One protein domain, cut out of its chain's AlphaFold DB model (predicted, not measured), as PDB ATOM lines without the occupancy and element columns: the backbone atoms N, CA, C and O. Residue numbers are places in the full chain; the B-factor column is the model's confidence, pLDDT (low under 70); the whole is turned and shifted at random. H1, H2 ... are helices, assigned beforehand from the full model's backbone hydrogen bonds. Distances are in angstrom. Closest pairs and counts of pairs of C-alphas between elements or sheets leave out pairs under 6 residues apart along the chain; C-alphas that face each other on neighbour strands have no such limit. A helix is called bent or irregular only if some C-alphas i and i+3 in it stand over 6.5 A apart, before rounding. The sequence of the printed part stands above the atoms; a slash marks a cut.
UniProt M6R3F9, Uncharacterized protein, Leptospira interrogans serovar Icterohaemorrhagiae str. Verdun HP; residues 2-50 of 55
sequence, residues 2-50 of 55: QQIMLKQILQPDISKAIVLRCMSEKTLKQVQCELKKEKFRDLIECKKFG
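What this domain is: This is residues 2 to 50 of the 55 residues of an uncharacterized protein of Leptospira interrogans serovar Icterohaemorrhagiae str. Verdun HP (UniProt M6R3F9). Four short helices make an open, loosely joined zigzag: H3 and H4 form a helical hairpin at one end of the long axis, and H1 and H2 stand near each other, without clear contact, at the other end. H1 also comes near the start of H3, at Leu 28, while H2 meets H3 only through the link between them. The printed part has 49 residues with four named helices, in the order H1, H2, H3, H4, and no named strand; the class is all helix. It is only just compact, close to loose, with a radius of gyration of the C-alphas of 11.2 A. The C-alphas span 28 by 19 by 16 A, only just elongated.

Where its parts are: H1 is residues 2 to 9, 11.9 A from first to last C-alpha, and begins with C-alpha 2 at (-8.312, -5.670, 13.529). H2 is residues 16 to 25, 14.3 A long, with C-alpha 16 at (0.104, -1.793, 0.410). H3 is residues 28 to 34 and measures 10.0 A. H4 is residues 40 to 49, 16.1 A long, and ends with C-alpha 49 at (-6.422, -21.433, 10.614). H4 is neither bent nor irregular, but only just: C-alphas 45 and 48 are 6.2 A apart.

How they stand to each other: H1 and H2 are close but not clearly touching; their closest C-alphas, of Lys 7 and Val 19, are 7.4 A apart. They run opposite ways at a steep tilt of 55 degrees. H1 and H3 are also close but not clearly touching, with the closest C-alphas, of Leu 6 and Leu 28, 7.6 A apart. They run the same way at a shallow tilt of 33 degrees, only just short of steep. H2 and H3 meet only through their link. H3 and H4 touch and form a helical hairpin; their closest C-alphas, of Gln 30 and Phe 49, are 4.9 A apart. They run opposite ways at a shallow tilt of 20 degrees. H4 is apart from H1 and from H2. Each O i to N i+4 pair in H2 and H3 is within hydrogen-bond range; in H1 it is 1 of 4, beside 3 of 5 O i to N i+3 pairs, and in H4 it is 0 of 6, beside 5 of 7.

The domain as a whole: The two C-alphas farthest apart, those of Ile 4 and Arg 41, are 30.1 A apart. The printed part runs from residue 2 to residue 50 and has no cut. The links from H2 to H3 and from H3 to H4 are tight, the link from H1 to H2 is short, and no link is long. The mean pLDDT of the printed part is 76.5; residues 2 to 14 are under 70, and H1 has a mean of 55.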
ATOM      1  N   GLN A   2      -9.374  -4.697  13.884       53.91
ATOM      2  CA  GLN A   2      -8.312  -5.670  13.529       53.91
ATOM      3  C   GLN A   2      -7.361  -5.253  12.383       53.91
ATOM      4  O   GLN A   2      -6.258  -5.783  12.290       53.91
ATOM      5  N   GLN A   3      -7.738  -4.294  11.526       52.12
ATOM      6  CA  GLN A   3      -6.892  -3.884  10.391       52.12
ATOM      7  C   GLN A   3      -5.649  -3.073  10.794       52.12
ATOM      8  O   GLN A   3      -4.676  -3.032  10.045       52.12
ATOM      9  N   ILE A   4      -5.675  -2.420  11.960       55.62
ATOM     10  CA  ILE A   4      -4.582  -1.541  12.401       55.62
ATOM     11  C   ILE A   4      -3.385  -2.376  12.883       55.62
ATOM     12  O   ILE A   4      -2.254  -2.067  12.526       55.62
ATOM     13  N   MET A   5      -3.630  -3.484  13.594       53.78
ATOM     14  CA  MET A   5      -2.561  -4.363  14.093       53.78
ATOM     15  C   MET A   5      -1.810  -5.099  12.969       53.78
ATOM     16  O   MET A   5      -0.599  -5.267  13.051       53.78
ATOM     17  N   LEU A   6      -2.488  -5.478  11.878       56.06
ATOM     18  CA  LEU A   6      -1.845  -6.137  10.727       56.06
ATOM     19  C   LEU A   6      -0.890  -5.212   9.963       56.06
ATOM     20  O   LEU A   6       0.165  -5.656   9.519       56.06
ATOM     21  N   LYS A   7      -1.222  -3.919   9.864       55.62
ATOM     22  CA  LYS A   7      -0.349  -2.909   9.242       55.62
ATOM     23  C   LYS A   7       0.935  -2.639  10.024       55.62
ATOM     24  O   LYS A   7       1.893  -2.181   9.426       55.62
ATOM     25  N   GLN A   8       0.957  -2.878  11.335       55.00
ATOM     26  CA  GLN A   8       2.163  -2.695  12.151       55.00
ATOM     27  C   GLN A   8       3.123  -3.891  12.050       55.00
ATOM     28  O   GLN A   8       4.327  -3.718  12.204       55.00
ATOM     29  N   ILE A   9       2.598  -5.090  11.771       58.38
ATOM     30  CA  ILE A   9       3.389  -6.320  11.582       58.38
ATOM     31  C   ILE A   9       4.032  -6.351  10.188       58.38
ATOM     32  O   ILE A   9       5.137  -6.859  10.016       58.38
ATOM     33  N   LEU A  10       3.341  -5.813   9.185       56.38
ATOM     34  CA  LEU A  10       3.824  -5.742   7.812       56.38
ATOM     35  C   LEU A  10       4.570  -4.414   7.629       56.38
ATOM     36  O   LEU A  10       3.943  -3.363   7.550       56.38
ATOM     37  N   GLN A  11       5.904  -4.466   7.622       55.66
ATOM     38  CA  GLN A  11       6.784  -3.300   7.479       55.66
ATOM     39  C   GLN A  11       6.368  -2.372   6.314       55.66
ATOM     40  O   GLN A  11       5.869  -2.857   5.297       55.66
ATOM     41  N   PRO A  12       6.630  -1.051   6.409       55.06
ATOM     42  CA  PRO A  12       6.305  -0.074   5.362       55.06
ATOM     43  C   PRO A  12       7.008  -0.311   4.010       55.06
ATOM     44  O   PRO A  12       6.563   0.243   3.010       55.06
ATOM     45  N   ASP A  13       8.044  -1.157   3.960       58.38
ATOM     46  CA  ASP A  13       8.693  -1.622   2.719       58.38
ATOM     47  C   ASP A  13       7.805  -2.556   1.876       58.38
ATOM     48  O   ASP A  13       8.018  -2.751   0.679       58.38
ATOM     49  N   ILE A  14       6.779  -3.151   2.487       64.44
ATOM     50  CA  ILE A  14       5.877  -4.069   1.801       64.44
ATOM     51  C   ILE A  14       4.759  -3.254   1.152       64.44
ATOM     52  O   ILE A  14       3.969  -2.595   1.830       64.44
ATOM     53  N   SER A  15       4.657  -3.337  -0.178       74.25
ATOM     54  CA  SER A  15       3.603  -2.669  -0.947       74.25
ATOM     55  C   SER A  15       2.228  -2.875  -0.304       74.25
ATOM     56  O   SER A  15       1.817  -4.001  -0.011       74.25
ATOM     57  N   LYS A  16       1.474  -1.784  -0.134       73.62
ATOM     58  CA  LYS A  16       0.104  -1.793   0.410       73.62
ATOM     59  C   LYS A  16      -0.789  -2.836  -0.279       73.62
ATOM     60  O   LYS A  16      -1.650  -3.421   0.373       73.62
ATOM     61  N   ALA A  17      -0.569  -3.095  -1.570       75.88
ATOM     62  CA  ALA A  17      -1.281  -4.127  -2.322       75.88
ATOM     63  C   ALA A  17      -1.008  -5.546  -1.787       75.88
ATOM     64  O   ALA A  17      -1.936  -6.340  -1.653       75.88
ATOM     65  N   ILE A  18       0.240  -5.845  -1.413       71.81
ATOM     66  CA  ILE A  18       0.647  -7.131  -0.826       71.81
ATOM     67  C   ILE A  18       0.013  -7.297   0.558       71.81
ATOM     68  O   ILE A  18      -0.530  -8.357   0.867       71.81
ATOM     69  N   VAL A  19       0.013  -6.233   1.368       72.56
ATOM     70  CA  VAL A  19      -0.633  -6.228   2.689       72.56
ATOM     71  C   VAL A  19      -2.132  -6.507   2.575       72.56
ATOM     72  O   VAL A  19      -2.651  -7.393   3.252       72.56
ATOM     73  N   LEU A  20      -2.825  -5.793   1.685       74.38
ATOM     74  CA  LEU A  20      -4.260  -5.978   1.458       74.38
ATOM     75  C   LEU A  20      -4.581  -7.385   0.946       74.38
ATOM     76  O   LEU A  20      -5.532  -8.002   1.423       74.38
ATOM     77  N   ARG A  21      -3.763  -7.918   0.032       77.25
ATOM     78  CA  ARG A  21      -3.906  -9.288  -0.467       77.25
ATOM     79  C   ARG A  21      -3.736 -10.317   0.649       77.25
ATOM     80  O   ARG A  21      -4.594 -11.178   0.807       77.25
ATOM     81  N   CYS A  22      -2.707 -10.176   1.484       78.94
ATOM     82  CA  CYS A  22      -2.491 -11.053   2.636       78.94
ATOM     83  C   CYS A  22      -3.687 -11.028   3.608       78.94
ATOM     84  O   CYS A  22      -4.152 -12.076   4.046       78.94
ATOM     85  N   MET A  23      -4.252  -9.846   3.882       76.44
ATOM     86  CA  MET A  23      -5.449  -9.701   4.725       76.44
ATOM     87  C   MET A  23      -6.724 -10.292   4.091       76.44
ATOM     88  O   MET A  23      -7.645 -10.717   4.801       76.44
ATOM     89  N   SER A  24      -6.793 -10.319   2.759       81.75
ATOM     90  CA  SER A  24      -7.887 -10.942   2.011       81.75
ATOM     91  C   SER A  24      -7.788 -12.469   2.024       81.75
ATOM     92  O   SER A  24      -8.790 -13.144   2.247       81.75
ATOM     93  N   GLU A  25      -6.585 -13.017   1.874       82.81
ATOM     94  CA  GLU A  25      -6.372 -14.457   1.686       82.81
ATOM     95  C   GLU A  25      -6.164 -15.219   3.003       82.81
ATOM     96  O   GLU A  25      -6.537 -16.384   3.110       82.81
ATOM     97  N   LYS A  26      -5.595 -14.572   4.027       83.88
ATOM     98  CA  LYS A  26      -5.174 -15.241   5.265       83.88
ATOM     99  C   LYS A  26      -5.822 -14.631   6.497       83.88
ATOM    100  O   LYS A  26      -6.181 -13.453   6.540       83.88
ATOM    101  N   THR A  27      -5.966 -15.442   7.540       86.56
ATOM    102  CA  THR A  27      -6.357 -14.942   8.864       86.56
ATOM    103  C   THR A  27      -5.123 -14.529   9.667       86.56
ATOM    104  O   THR A  27      -4.018 -15.027   9.443       86.56
ATOM    105  N   LEU A  28      -5.308 -13.664  10.669       83.56
ATOM    106  CA  LEU A  28      -4.226 -13.293  11.587       83.56
ATOM    107  C   LEU A  28      -3.604 -14.523  12.276       83.56
ATOM    108  O   LEU A  28      -2.386 -14.594  12.413       83.56
ATOM    109  N   LYS A  29      -4.422 -15.512  12.668       85.88
ATOM    110  CA  LYS A  29      -3.943 -16.753  13.303       85.88
ATOM    111  C   LYS A  29      -3.111 -17.604  12.345       85.88
ATOM    112  O   LYS A  29      -2.114 -18.182  12.768       85.88
ATOM    113  N   GLN A  30      -3.489 -17.657  11.067       86.12
ATOM    114  CA  GLN A  30      -2.702 -18.341  10.047       86.12
ATOM    115  C   GLN A  30      -1.330 -17.679   9.881       86.12
ATOM    116  O   GLN A  30      -0.323 -18.370   9.970       86.12
ATOM    117  N   VAL A  31      -1.277 -16.350   9.740       86.25
ATOM    118  CA  VAL A  31      -0.007 -15.608   9.617       86.25
ATOM    119  C   VAL A  31       0.873 -15.810  10.854       86.25
ATOM    120  O   VAL A  31       2.057 -16.104  10.732       86.25
ATOM    121  N   GLN A  32       0.297 -15.731  12.057       85.12
ATOM    122  CA  GLN A  32       1.028 -15.988  13.303       85.12
ATOM    123  C   GLN A  32       1.550 -17.428  13.410       85.12
ATOM    124  O   GLN A  32       2.586 -17.648  14.033       85.12
ATOM    125  N   CYS A  33       0.839 -18.404  12.845       89.44
ATOM    126  CA  CYS A  33       1.307 -19.785  12.777       89.44
ATOM    127  C   CYS A  33       2.473 -19.916  11.790       89.44
ATOM    128  O   CYS A  33       3.514 -20.442  12.168       89.44
ATOM    129  N   GLU A  34       2.326 -19.390  10.570       89.25
ATOM    130  CA  GLU A  34       3.342 -19.462   9.512       89.25
ATOM    131  C   GLU A  34       4.656 -18.786   9.935       89.25
ATOM    132  O   GLU A  34       5.722 -19.360   9.741       89.25
ATOM    133  N   LEU A  35       4.587 -17.631  10.612       86.50
ATOM    134  CA  LEU A  35       5.762 -16.920  11.136       86.50
ATOM    135  C   LEU A  35       6.535 -17.697  12.213       86.50
ATOM    136  O   LEU A  35       7.701 -17.405  12.456       86.50
ATOM    137  N   LYS A  36       5.899 -18.666  12.883       89.56
ATOM    138  CA  LYS A  36       6.535 -19.505  13.913       89.56
ATOM    139  C   LYS A  36       7.158 -20.779  13.347       89.56
ATOM    140  O   LYS A  36       7.791 -21.517  14.100       89.56
ATOM    141  N   LYS A  37       6.934 -21.095  12.069       89.44
ATOM    142  CA  LYS A  37       7.454 -22.314  11.444       89.44
ATOM    143  C   LYS A  37       8.772 -22.016  10.743       89.44
ATOM    144  O   LYS A  37       8.853 -21.139   9.896       89.44
ATOM    145  N   GLU A  38       9.786 -22.807  11.066       86.56
ATOM    146  CA  GLU A  38      11.097 -22.728  10.417       86.56
ATOM    147  C   GLU A  38      11.123 -23.509   9.093       86.56
ATOM    148  O   GLU A  38      11.795 -23.126   8.138       86.56
ATOM    149  N   LYS A  39      10.356 -24.607   9.005       89.12
ATOM    150  CA  LYS A  39      10.329 -25.491   7.834       89.12
ATOM    151  C   LYS A  39       9.051 -25.306   7.037       89.12
ATOM    152  O   LYS A  39       7.948 -25.369   7.575       89.12
ATOM    153  N   PHE A  40       9.206 -25.223   5.717       82.12
ATOM    154  CA  PHE A  40       8.089 -25.086   4.781       82.12
ATOM    155  C   PHE A  40       7.035 -26.196   4.932       82.12
ATOM    156  O   PHE A  40       5.838 -25.938   4.875       82.12
ATOM    157  N   ARG A  41       7.470 -27.436   5.186       87.62
ATOM    158  CA  ARG A  41       6.570 -28.589   5.360       87.62
ATOM    159  C   ARG A  41       5.613 -28.437   6.547       87.62
ATOM    160  O   ARG A  41       4.503 -28.949   6.494       87.62
ATOM    161  N   ASP A  42       6.014 -27.696   7.578       88.69
ATOM    162  CA  ASP A  42       5.218 -27.515   8.793       88.69
ATOM    163  C   ASP A  42       4.141 -26.427   8.604       88.69
ATOM    164  O   ASP A  42       3.240 -26.282   9.433       88.69
ATOM    165  N   LEU A  43       4.187 -25.676   7.492       86.88
ATOM    166  CA  LEU A  43       3.176 -24.673   7.142       86.88
ATOM    167  C   LEU A  43       1.823 -25.306   6.803       86.88
ATOM    168  O   LEU A  43       0.793 -24.644   6.935       86.88
ATOM    169  N   ILE A  44       1.795 -26.585   6.405       89.62
ATOM    170  CA  ILE A  44       0.542 -27.289   6.104       89.62
ATOM    171  C   ILE A  44      -0.394 -27.317   7.317       89.62
ATOM    172  O   ILE A  44      -1.604 -27.165   7.167       89.62
ATOM    173  N   GLU A  45       0.164 -27.394   8.528       90.31
ATOM    174  CA  GLU A  45      -0.606 -27.354   9.769       90.31
ATOM    175  C   GLU A  45      -1.273 -25.997  10.009       90.31
ATOM    176  O   GLU A  45      -2.267 -25.922  10.729       90.31
ATOM    177  N   CYS A  46      -0.741 -24.919   9.428       89.69
ATOM    178  CA  CYS A  46      -1.285 -23.575   9.577       89.69
ATOM    179  C   CYS A  46      -2.516 -23.341   8.692       89.69
ATOM    180  O   CYS A  46      -3.311 -22.450   9.001       89.69
ATOM    181  N   LYS A  47      -2.736 -24.170   7.656       87.38
ATOM    182  CA  LYS A  47      -3.929 -24.091   6.792       87.38
ATOM    183  C   LYS A  47      -5.236 -24.262   7.564       87.38
ATOM    184  O   LYS A  47      -6.232 -23.667   7.177       87.38
ATOM    185  N   LYS A  48      -5.230 -24.980   8.695       89.19
ATOM    186  CA  LYS A  48      -6.408 -25.129   9.574       89.19
ATOM    187  C   LYS A  48      -6.910 -23.809  10.166       89.19
ATOM    188  O   LYS A  48      -8.030 -23.737  10.648       89.19
ATOM    189  N   PHE A  49      -6.060 -22.781  10.183       87.12
ATOM    190  CA  PHE A  49      -6.422 -21.433  10.614       87.12
ATOM    191  C   PHE A  49      -6.795 -20.528   9.439       87.12
ATOM    192  O   PHE A  49      -7.116 -19.362   9.667       87.12
ATOM    193  N   GLY A  50      -6.696 -21.019   8.204       84.75
ATOM    194  CA  GLY A  50      -7.092 -20.278   7.019       84.75
ATOM    195  C   GLY A  50      -8.591 -20.036   6.969       84.75
ATOM    196  O   GLY A  50      -9.362 -20.595   7.747       84.75
TER     197      GLY A  50